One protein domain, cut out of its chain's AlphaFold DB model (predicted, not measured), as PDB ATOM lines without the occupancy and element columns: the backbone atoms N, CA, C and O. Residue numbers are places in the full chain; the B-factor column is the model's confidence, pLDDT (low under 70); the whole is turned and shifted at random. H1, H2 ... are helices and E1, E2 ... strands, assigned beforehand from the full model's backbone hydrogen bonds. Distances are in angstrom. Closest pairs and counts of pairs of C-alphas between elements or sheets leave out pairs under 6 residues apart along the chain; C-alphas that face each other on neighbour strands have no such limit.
ATOM      1  N   VAL A  70     112.881  19.241 124.805       96.81
ATOM      2  CA  VAL A  70     111.938  19.065 125.916       96.81
ATOM      3  C   VAL A  70     111.583  20.437 126.455       96.81
ATOM      4  O   VAL A  70     112.456  21.136 126.950       96.81
ATOM      5  N   ASN A  71     110.321  20.848 126.353       96.81
ATOM      6  CA  ASN A  71     109.854  22.154 126.820       96.81
ATOM      7  C   ASN A  71     108.511  22.007 127.539       96.81
ATOM      8  O   ASN A  71     107.737  21.094 127.254       96.81
ATOM      9  N   ALA A  72     108.225  22.940 128.441       97.38
ATOM     10  CA  ALA A  72     106.929  23.080 129.085       97.38
ATOM     11  C   ALA A  72     106.197  24.273 128.470       97.38
ATOM     12  O   ALA A  72     106.818  25.230 128.010       97.38
ATOM     13  N   CYS A  73     104.868  24.260 128.494       96.88
ATOM     14  CA  CYS A  73     104.086  25.425 128.106       96.88
ATOM     15  C   CYS A  73     102.851  25.600 128.988       96.88
ATOM     16  O   CYS A  73     102.357  24.650 129.598       96.88
ATOM     17  N   CYS A  74     102.351  26.831 129.053       96.25
ATOM     18  CA  CYS A  74     101.067  27.154 129.651       96.25
ATOM     19  C   CYS A  74     100.088  27.556 128.543       96.25
ATOM     20  O   CYS A  74     100.326  28.556 127.862       96.25
ATOM     21  N   PRO A  75      98.953  26.854 128.391       96.25
ATOM     22  CA  PRO A  75      97.936  27.232 127.414       96.25
ATOM     23  C   PRO A  75      97.205  28.531 127.804       96.25
ATOM     24  O   PRO A  75      96.493  29.115 126.990       96.25
ATOM     25  N   GLY A  76      97.392  29.025 129.033       95.31
ATOM     26  CA  GLY A  76      96.601  30.103 129.622       95.31
ATOM     27  C   GLY A  76      95.242  29.613 130.128       95.31
ATOM     28  O   GLY A  76      94.957  28.414 130.137       95.31
ATOM     29  N   TYR A  77      94.401  30.547 130.571       96.56
ATOM     30  CA  TYR A  77      93.097  30.229 131.154       96.56
ATOM     31  C   TYR A  77      92.043  29.999 130.062       96.56
ATOM     32  O   TYR A  77      91.403  30.940 129.595       96.56
ATOM     33  N   CYS A  78      91.935  28.748 129.611       97.81
ATOM     34  CA  CYS A  78      91.105  28.364 128.468       97.81
ATOM     35  C   CYS A  78      89.679  27.974 128.868       97.81
ATOM     36  O   CYS A  78      89.474  27.462 129.963       97.81
ATOM     37  N   ASP A  79      88.721  28.180 127.974       98.12
ATOM     38  CA  ASP A  79      87.330  27.732 128.062       98.12
ATOM     39  C   ASP A  79      87.243  26.209 127.843       98.12
ATOM     40  O   ASP A  79      87.207  25.735 126.709       98.12
ATOM     41  N   THR A  80      87.307  25.427 128.924       97.94
ATOM     42  CA  THR A  80      87.263  23.955 128.901       97.94
ATOM     43  C   THR A  80      86.513  23.420 130.120       97.94
ATOM     44  O   THR A  80      86.309  24.138 131.100       97.94
ATOM     45  N   ASP A  81      86.184  22.127 130.121       98.19
ATOM     46  CA  ASP A  81      85.567  21.449 131.269       98.19
ATOM     47  C   ASP A  81      86.387  21.630 132.561       98.19
ATOM     48  O   ASP A  81      85.834  21.900 133.628       98.19
ATOM     49  N   MET A  82      87.724  21.569 132.464       96.81
ATOM     50  CA  MET A  82      88.641  21.758 133.602       96.81
ATOM     51  C   MET A  82      88.489  23.137 134.258       96.81
ATOM     52  O   MET A  82      88.714  23.276 135.459       96.81
ATOM     53  N   THR A  83      88.120  24.160 133.486       96.75
ATOM     54  CA  THR A  83      87.879  25.525 133.981       96.75
ATOM     55  C   THR A  83      86.394  25.817 134.190       96.75
ATOM     56  O   THR A  83      86.026  26.963 134.452       96.75
ATOM     57  N   SER A  84      85.535  24.799 134.069       97.81
ATOM     58  CA  SER A  84      84.075  24.929 134.079       97.81
ATOM     59  C   SER A  84      83.576  26.004 133.108       97.81
ATOM     60  O   SER A  84      82.685  26.782 133.451       97.81
ATOM     61  N   HIS A  85      84.204  26.090 131.932       97.88
ATOM     62  CA  HIS A  85      83.904  27.079 130.896       97.88
ATOM     63  C   HIS A  85      84.013  28.550 131.342       97.88
ATOM     64  O   HIS A  85      83.327  29.432 130.831       97.88
ATOM     65  N   ARG A  86      84.875  28.844 132.328       97.94
ATOM     66  CA  ARG A  86      85.094  30.212 132.843       97.94
ATOM     67  C   ARG A  86      86.350  30.890 132.297       97.94
ATOM     68  O   ARG A  86      86.611  32.045 132.634       97.94
ATOM     69  N   GLY A  87      87.159  30.181 131.514       96.56
ATOM     70  CA  GLY A  87      88.340  30.756 130.879       96.56
ATOM     71  C   GLY A  87      87.958  31.697 129.731       96.56
ATOM     72  O   GLY A  87      87.145  31.314 128.901       96.56
ATOM     73  N   PRO A  88      88.541  32.905 129.617       96.69
ATOM     74  CA  PRO A  88      88.224  33.830 128.525       96.69
ATOM     75  C   PRO A  88      88.864  33.428 127.186       96.69
ATOM     76  O   PRO A  88      88.588  34.040 126.156       96.69
ATOM     77  N   ARG A  89      89.787  32.456 127.192       96.38
ATOM     78  CA  ARG A  89      90.566  32.059 126.015       96.38
ATOM     79  C   ARG A  89      89.944  30.829 125.335       96.38
ATOM     80  O   ARG A  89      89.777  29.814 126.002       96.38
ATOM     81  N   PRO A  90      89.715  30.829 124.013       97.19
ATOM     82  CA  PRO A  90      89.293  29.620 123.303       97.19
ATOM     83  C   PRO A  90      90.350  28.497 123.375       97.19
ATOM     84  O   PRO A  90      91.546  28.801 123.281       97.19
ATOM     85  N   PRO A  91      89.967  27.205 123.432       97.06
ATOM     86  CA  PRO A  91      90.916  26.083 123.453       97.06
ATOM     87  C   PRO A  91      91.942  26.109 122.315       97.06
ATOM     88  O   PRO A  91      93.133  25.901 122.540       97.06
ATOM     89  N   ALA A  92      91.499  26.451 121.101       96.81
ATOM     90  CA  ALA A  92      92.366  26.567 119.932       96.81
ATOM     91  C   ALA A  92      93.469  27.626 120.104       96.81
ATOM     92  O   ALA A  92      94.584  27.435 119.626       96.81
ATOM     93  N   ALA A  93      93.192  28.724 120.816       96.00
ATOM     94  CA  ALA A  93      94.205  29.728 121.134       96.00
ATOM     95  C   ALA A  93      95.200  29.206 122.183       96.00
ATOM     96  O   ALA A  93      96.397  29.455 122.069       96.00
ATOM     97  N   GLY A  94      94.737  28.437 123.174       95.44
ATOM     98  CA  GLY A  94      95.622  27.804 124.156       95.44
ATOM     99  C   GLY A  94      96.581  26.783 123.542       95.44
ATOM    100  O   GLY A  94      97.765  26.763 123.892       95.44
ATOM    101  N   ALA A  95      96.090  25.995 122.580       96.44
ATOM    102  CA  ALA A  95      96.860  24.979 121.865       96.44
ATOM    103  C   ALA A  95      98.059  25.548 121.088       96.44
ATOM    104  O   ALA A  95      99.047  24.837 120.898       96.44
ATOM    105  N   ARG A  96      98.023  26.831 120.694       96.12
ATOM    106  CA  ARG A  96      99.108  27.475 119.936       96.12
ATOM    107  C   ARG A  96     100.464  27.362 120.617       96.12
ATOM    108  O   ARG A  96     101.436  27.082 119.937       96.12
ATOM    109  N   ASN A  97     100.536  27.469 121.947       93.62
ATOM    110  CA  ASN A  97     101.814  27.339 122.661       93.62
ATOM    111  C   ASN A  97     102.481  25.977 122.427       93.62
ATOM    112  O   ASN A  97     103.693  25.907 122.234       93.62
ATOM    113  N   ALA A  98     101.689  24.900 122.424       94.94
ATOM    114  CA  ALA A  98     102.187  23.563 122.131       94.94
ATOM    115  C   ALA A  98     102.528  23.420 120.641       94.94
ATOM    116  O   ALA A  98     103.597  22.915 120.310       94.94
ATOM    117  N   VAL A  99     101.659  23.915 119.749       96.19
ATOM    118  CA  VAL A  99     101.886  23.873 118.295       96.19
ATOM    119  C   VAL A  99     103.182  24.590 117.924       96.19
ATOM    120  O   VAL A  99     104.005  23.984 117.253       96.19
ATOM    121  N   CYS A 100     103.422  25.805 118.428       94.12
ATOM    122  CA  CYS A 100     104.650  26.561 118.178       94.12
ATOM    123  C   CYS A 100     105.905  25.755 118.520       94.12
ATOM    124  O   CYS A 100     106.850  25.762 117.743       94.12
ATOM    125  N   LEU A 101     105.916  25.037 119.649       94.44
ATOM    126  CA  LEU A 101     107.054  24.208 120.055       94.44
ATOM    127  C   LEU A 101     107.232  22.968 119.166       94.44
ATOM    128  O   LEU A 101     108.365  22.593 118.870       94.44
ATOM    129  N   VAL A 102     106.131  22.345 118.734       94.06
ATOM    130  CA  VAL A 102     106.145  21.130 117.898       94.06
ATOM    131  C   VAL A 102     106.507  21.438 116.443       94.06
ATOM    132  O   VAL A 102     107.177  20.636 115.800       94.06
ATOM    133  N   THR A 103     106.090  22.591 115.917       95.00
ATOM    134  CA  THR A 103     106.365  23.004 114.533       95.00
ATOM    135  C   THR A 103     107.634  23.845 114.394       95.00
ATOM    136  O   THR A 103     107.988  24.223 113.279       95.00
ATOM    137  N   CYS A 104     108.308  24.185 115.496       92.56
ATOM    138  CA  CYS A 104     109.538  24.967 115.450       92.56
ATOM    139  C   CYS A 104     110.669  24.159 114.783       92.56
ATOM    140  O   CYS A 104     110.910  23.014 115.187       92.56
ATOM    141  N   PRO A 105     111.399  24.734 113.805       94.12
ATOM    142  CA  PRO A 105     112.604  24.116 113.262       94.12
ATOM    143  C   PRO A 105     113.570  23.705 114.378       94.12
ATOM    144  O   PRO A 105     113.773  24.437 115.345       94.12
ATOM    145  N   ARG A 106     114.161  22.510 114.278       91.19
ATOM    146  CA  ARG A 106     114.930  21.899 115.379       91.19
ATOM    147  C   ARG A 106     116.116  22.752 115.852       91.19
ATOM    148  O   ARG A 106     116.480  22.694 117.029       91.19
ATOM    149  N   ASP A 107     116.726  23.497 114.942       92.00
ATOM    150  CA  ASP A 107     117.822  24.443 115.174       92.00
ATOM    151  C   ASP A 107     117.368  25.716 115.908       92.00
ATOM    152  O   ASP A 107     118.132  26.268 116.695       92.00
ATOM    153  N   GLN A 108     116.116  26.130 115.717       90.88
ATOM    154  CA  GLN A 108     115.513  27.314 116.341       90.88
ATOM    155  C   GLN A 108     114.718  26.976 117.612       90.88
ATOM    156  O   GLN A 108     114.467  27.848 118.446       90.88
ATOM    157  N   CYS A 109     114.332  25.708 117.785       92.19
ATOM    158  CA  CYS A 109     113.515  25.261 118.906       92.19
ATOM    159  C   CYS A 109     114.346  25.208 120.196       92.19
ATOM    160  O   CYS A 109     115.386  24.525 120.235       92.19
ATOM    161  N   PRO A 110     113.907  25.880 121.275       94.00
ATOM    162  CA  PRO A 110     114.603  25.818 122.549       94.00
ATOM    163  C   PRO A 110     114.476  24.428 123.177       94.00
ATOM    164  O   PRO A 110     113.732  23.562 122.718       94.00
ATOM    165  N   THR A 111     115.228  24.201 124.246       95.56
ATOM    166  CA  THR A 111     115.047  23.055 125.138       95.56
ATOM    167  C   THR A 111     115.160  23.558 126.574       95.56
ATOM    168  O   THR A 111     115.909  24.497 126.843       95.56
ATOM    169  N   GLY A 112     114.386  22.983 127.484       95.25
ATOM    170  CA  GLY A 112     114.288  23.391 128.883       95.25
ATOM    171  C   GLY A 112     113.498  24.681 129.117       95.25
ATOM    172  O   GLY A 112     113.507  25.192 130.236       95.25
ATOM    173  N   ALA A 113     112.828  25.222 128.095       94.62
ATOM    174  CA  ALA A 113     112.085  26.472 128.206       94.62
ATOM    175  C   ALA A 113     110.664  26.262 128.749       94.62
ATOM    176  O   ALA A 113     110.060  25.194 128.604       94.62
ATOM    177  N   PHE A 114     110.116  27.330 129.326       95.81
ATOM    178  CA  PHE A 114     108.704  27.449 129.667       95.81
ATOM    179  C   PHE A 114     108.043  28.464 128.732       95.81
ATOM    180  O   PHE A 114     108.421  29.629 128.725       95.81
ATOM    181  N   TYR A 115     107.082  28.028 127.920       94.56
ATOM    182  CA  TYR A 115     106.402  28.870 126.932       94.56
ATOM    183  C   TYR A 115     105.054  29.376 127.431       94.56
ATOM    184  O   TYR A 115     104.223  28.601 127.910       94.56
ATOM    185  N   GLN A 116     104.804  30.667 127.246       93.31
ATOM    186  CA  GLN A 116     103.503  31.288 127.458       93.31
ATOM    187  C   GLN A 116     103.265  32.337 126.380       93.31
ATOM    188  O   GLN A 116     104.178  33.068 126.030       93.31
ATOM    189  N   ASN A 117     102.033  32.446 125.884       92.25
ATOM    190  CA  ASN A 117     101.673  33.423 124.846       92.25
ATOM    191  C   ASN A 117     102.621  33.381 123.632       92.25
ATOM    192  O   ASN A 117     103.029  34.416 123.120       92.25
ATOM    193  N   GLU A 118     102.963  32.166 123.197       92.12
ATOM    194  CA  GLU A 118     103.787  31.888 122.017       92.12
ATOM    195  C   GLU A 118     105.244  32.383 122.148       92.12
ATOM    196  O   GLU A 118     105.982  32.408 121.165       92.12
ATOM    197  N   CYS A 119     105.703  32.702 123.368       91.12
ATOM    198  CA  CYS A 119     107.081  33.105 123.648       91.12
ATOM    199  C   CYS A 119     107.678  32.416 124.895       91.12
ATOM    200  O   CYS A 119     106.942  31.954 125.773       91.12
ATOM    201  N   PRO A 120     109.022  32.334 125.002       91.50
ATOM    202  CA  PRO A 120     109.677  31.944 126.243       91.50
ATOM    203  C   PRO A 120     109.319  32.908 127.380       91.50
ATOM    204  O   PRO A 120     109.451  34.124 127.244       91.50
ATOM    205  N   SER A 121     108.912  32.356 128.517       90.19
ATOM    206  CA  SER A 121     108.628  33.084 129.749       90.19
ATOM    207  C   SER A 121     109.668  32.746 130.806       90.19
ATOM    208  O   SER A 121     110.122  31.604 130.913       90.19
ATOM    209  N   ALA A 122     109.985  33.732 131.643       83.94
ATOM    210  CA  ALA A 122     110.630  33.454 132.914       83.94
ATOM    211  C   ALA A 122     109.716  32.558 133.766       83.94
ATOM    212  O   ALA A 122     108.484  32.663 133.703       83.94
ATOM    213  N   TRP A 123     110.343  31.673 134.530       70.25
ATOM    214  CA  TRP A 123     109.714  30.794 135.504       70.25
ATOM    215  C   TRP A 123     110.433  30.947 136.839       70.25
ATOM    216  O   TRP A 123     111.684  30.858 136.822       70.25
TER     217      TRP A 123
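This is residues 70 to 123 of the 123 residues of the protein "Hypothetical protein" of Calcidiscus leptoporus (UniProt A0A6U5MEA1). One helix, H1, lies slantwise over a small mixed sheet, E1 E2 E3; residues 103 to 108 stick out at one end, and the loop 75 to 90 makes the other. The 54 printed residues, under half in named elements, run E1, H1, E2, E3, of mixed class. Spanning 38 by 22 by 14 A, the whole is only just compact, close to loose, with a radius of gyration of the C-alphas of 12.0 A.

See E1, residues 72 to 74, parallel to E2, residues 114 to 116, with N 74 and O 115 within hydrogen-bond range at 2.8 A. H1, residues 91 to 103, is on the sheet, over E2; 5 of its 9 O i to N i+4 pairs are within range. E1, H1, E2 form a strand-helix-strand unit, a helix between parallel strands, with a left-handed crossover. E2 and E3, residues 119 to 121, form an antiparallel hairpin, N 121 and O 114 at 2.8 A.

Find C-alpha 72 at (106.929, 23.080, 129.085), where E1 begins, and C-alpha 121 at (108.628, 33.084, 129.749), where E3 ends; H1 runs 18.1 A.

The printed part has no cut; E1 to H1 is a long link, and no printed residue is under 70 in pLDDT.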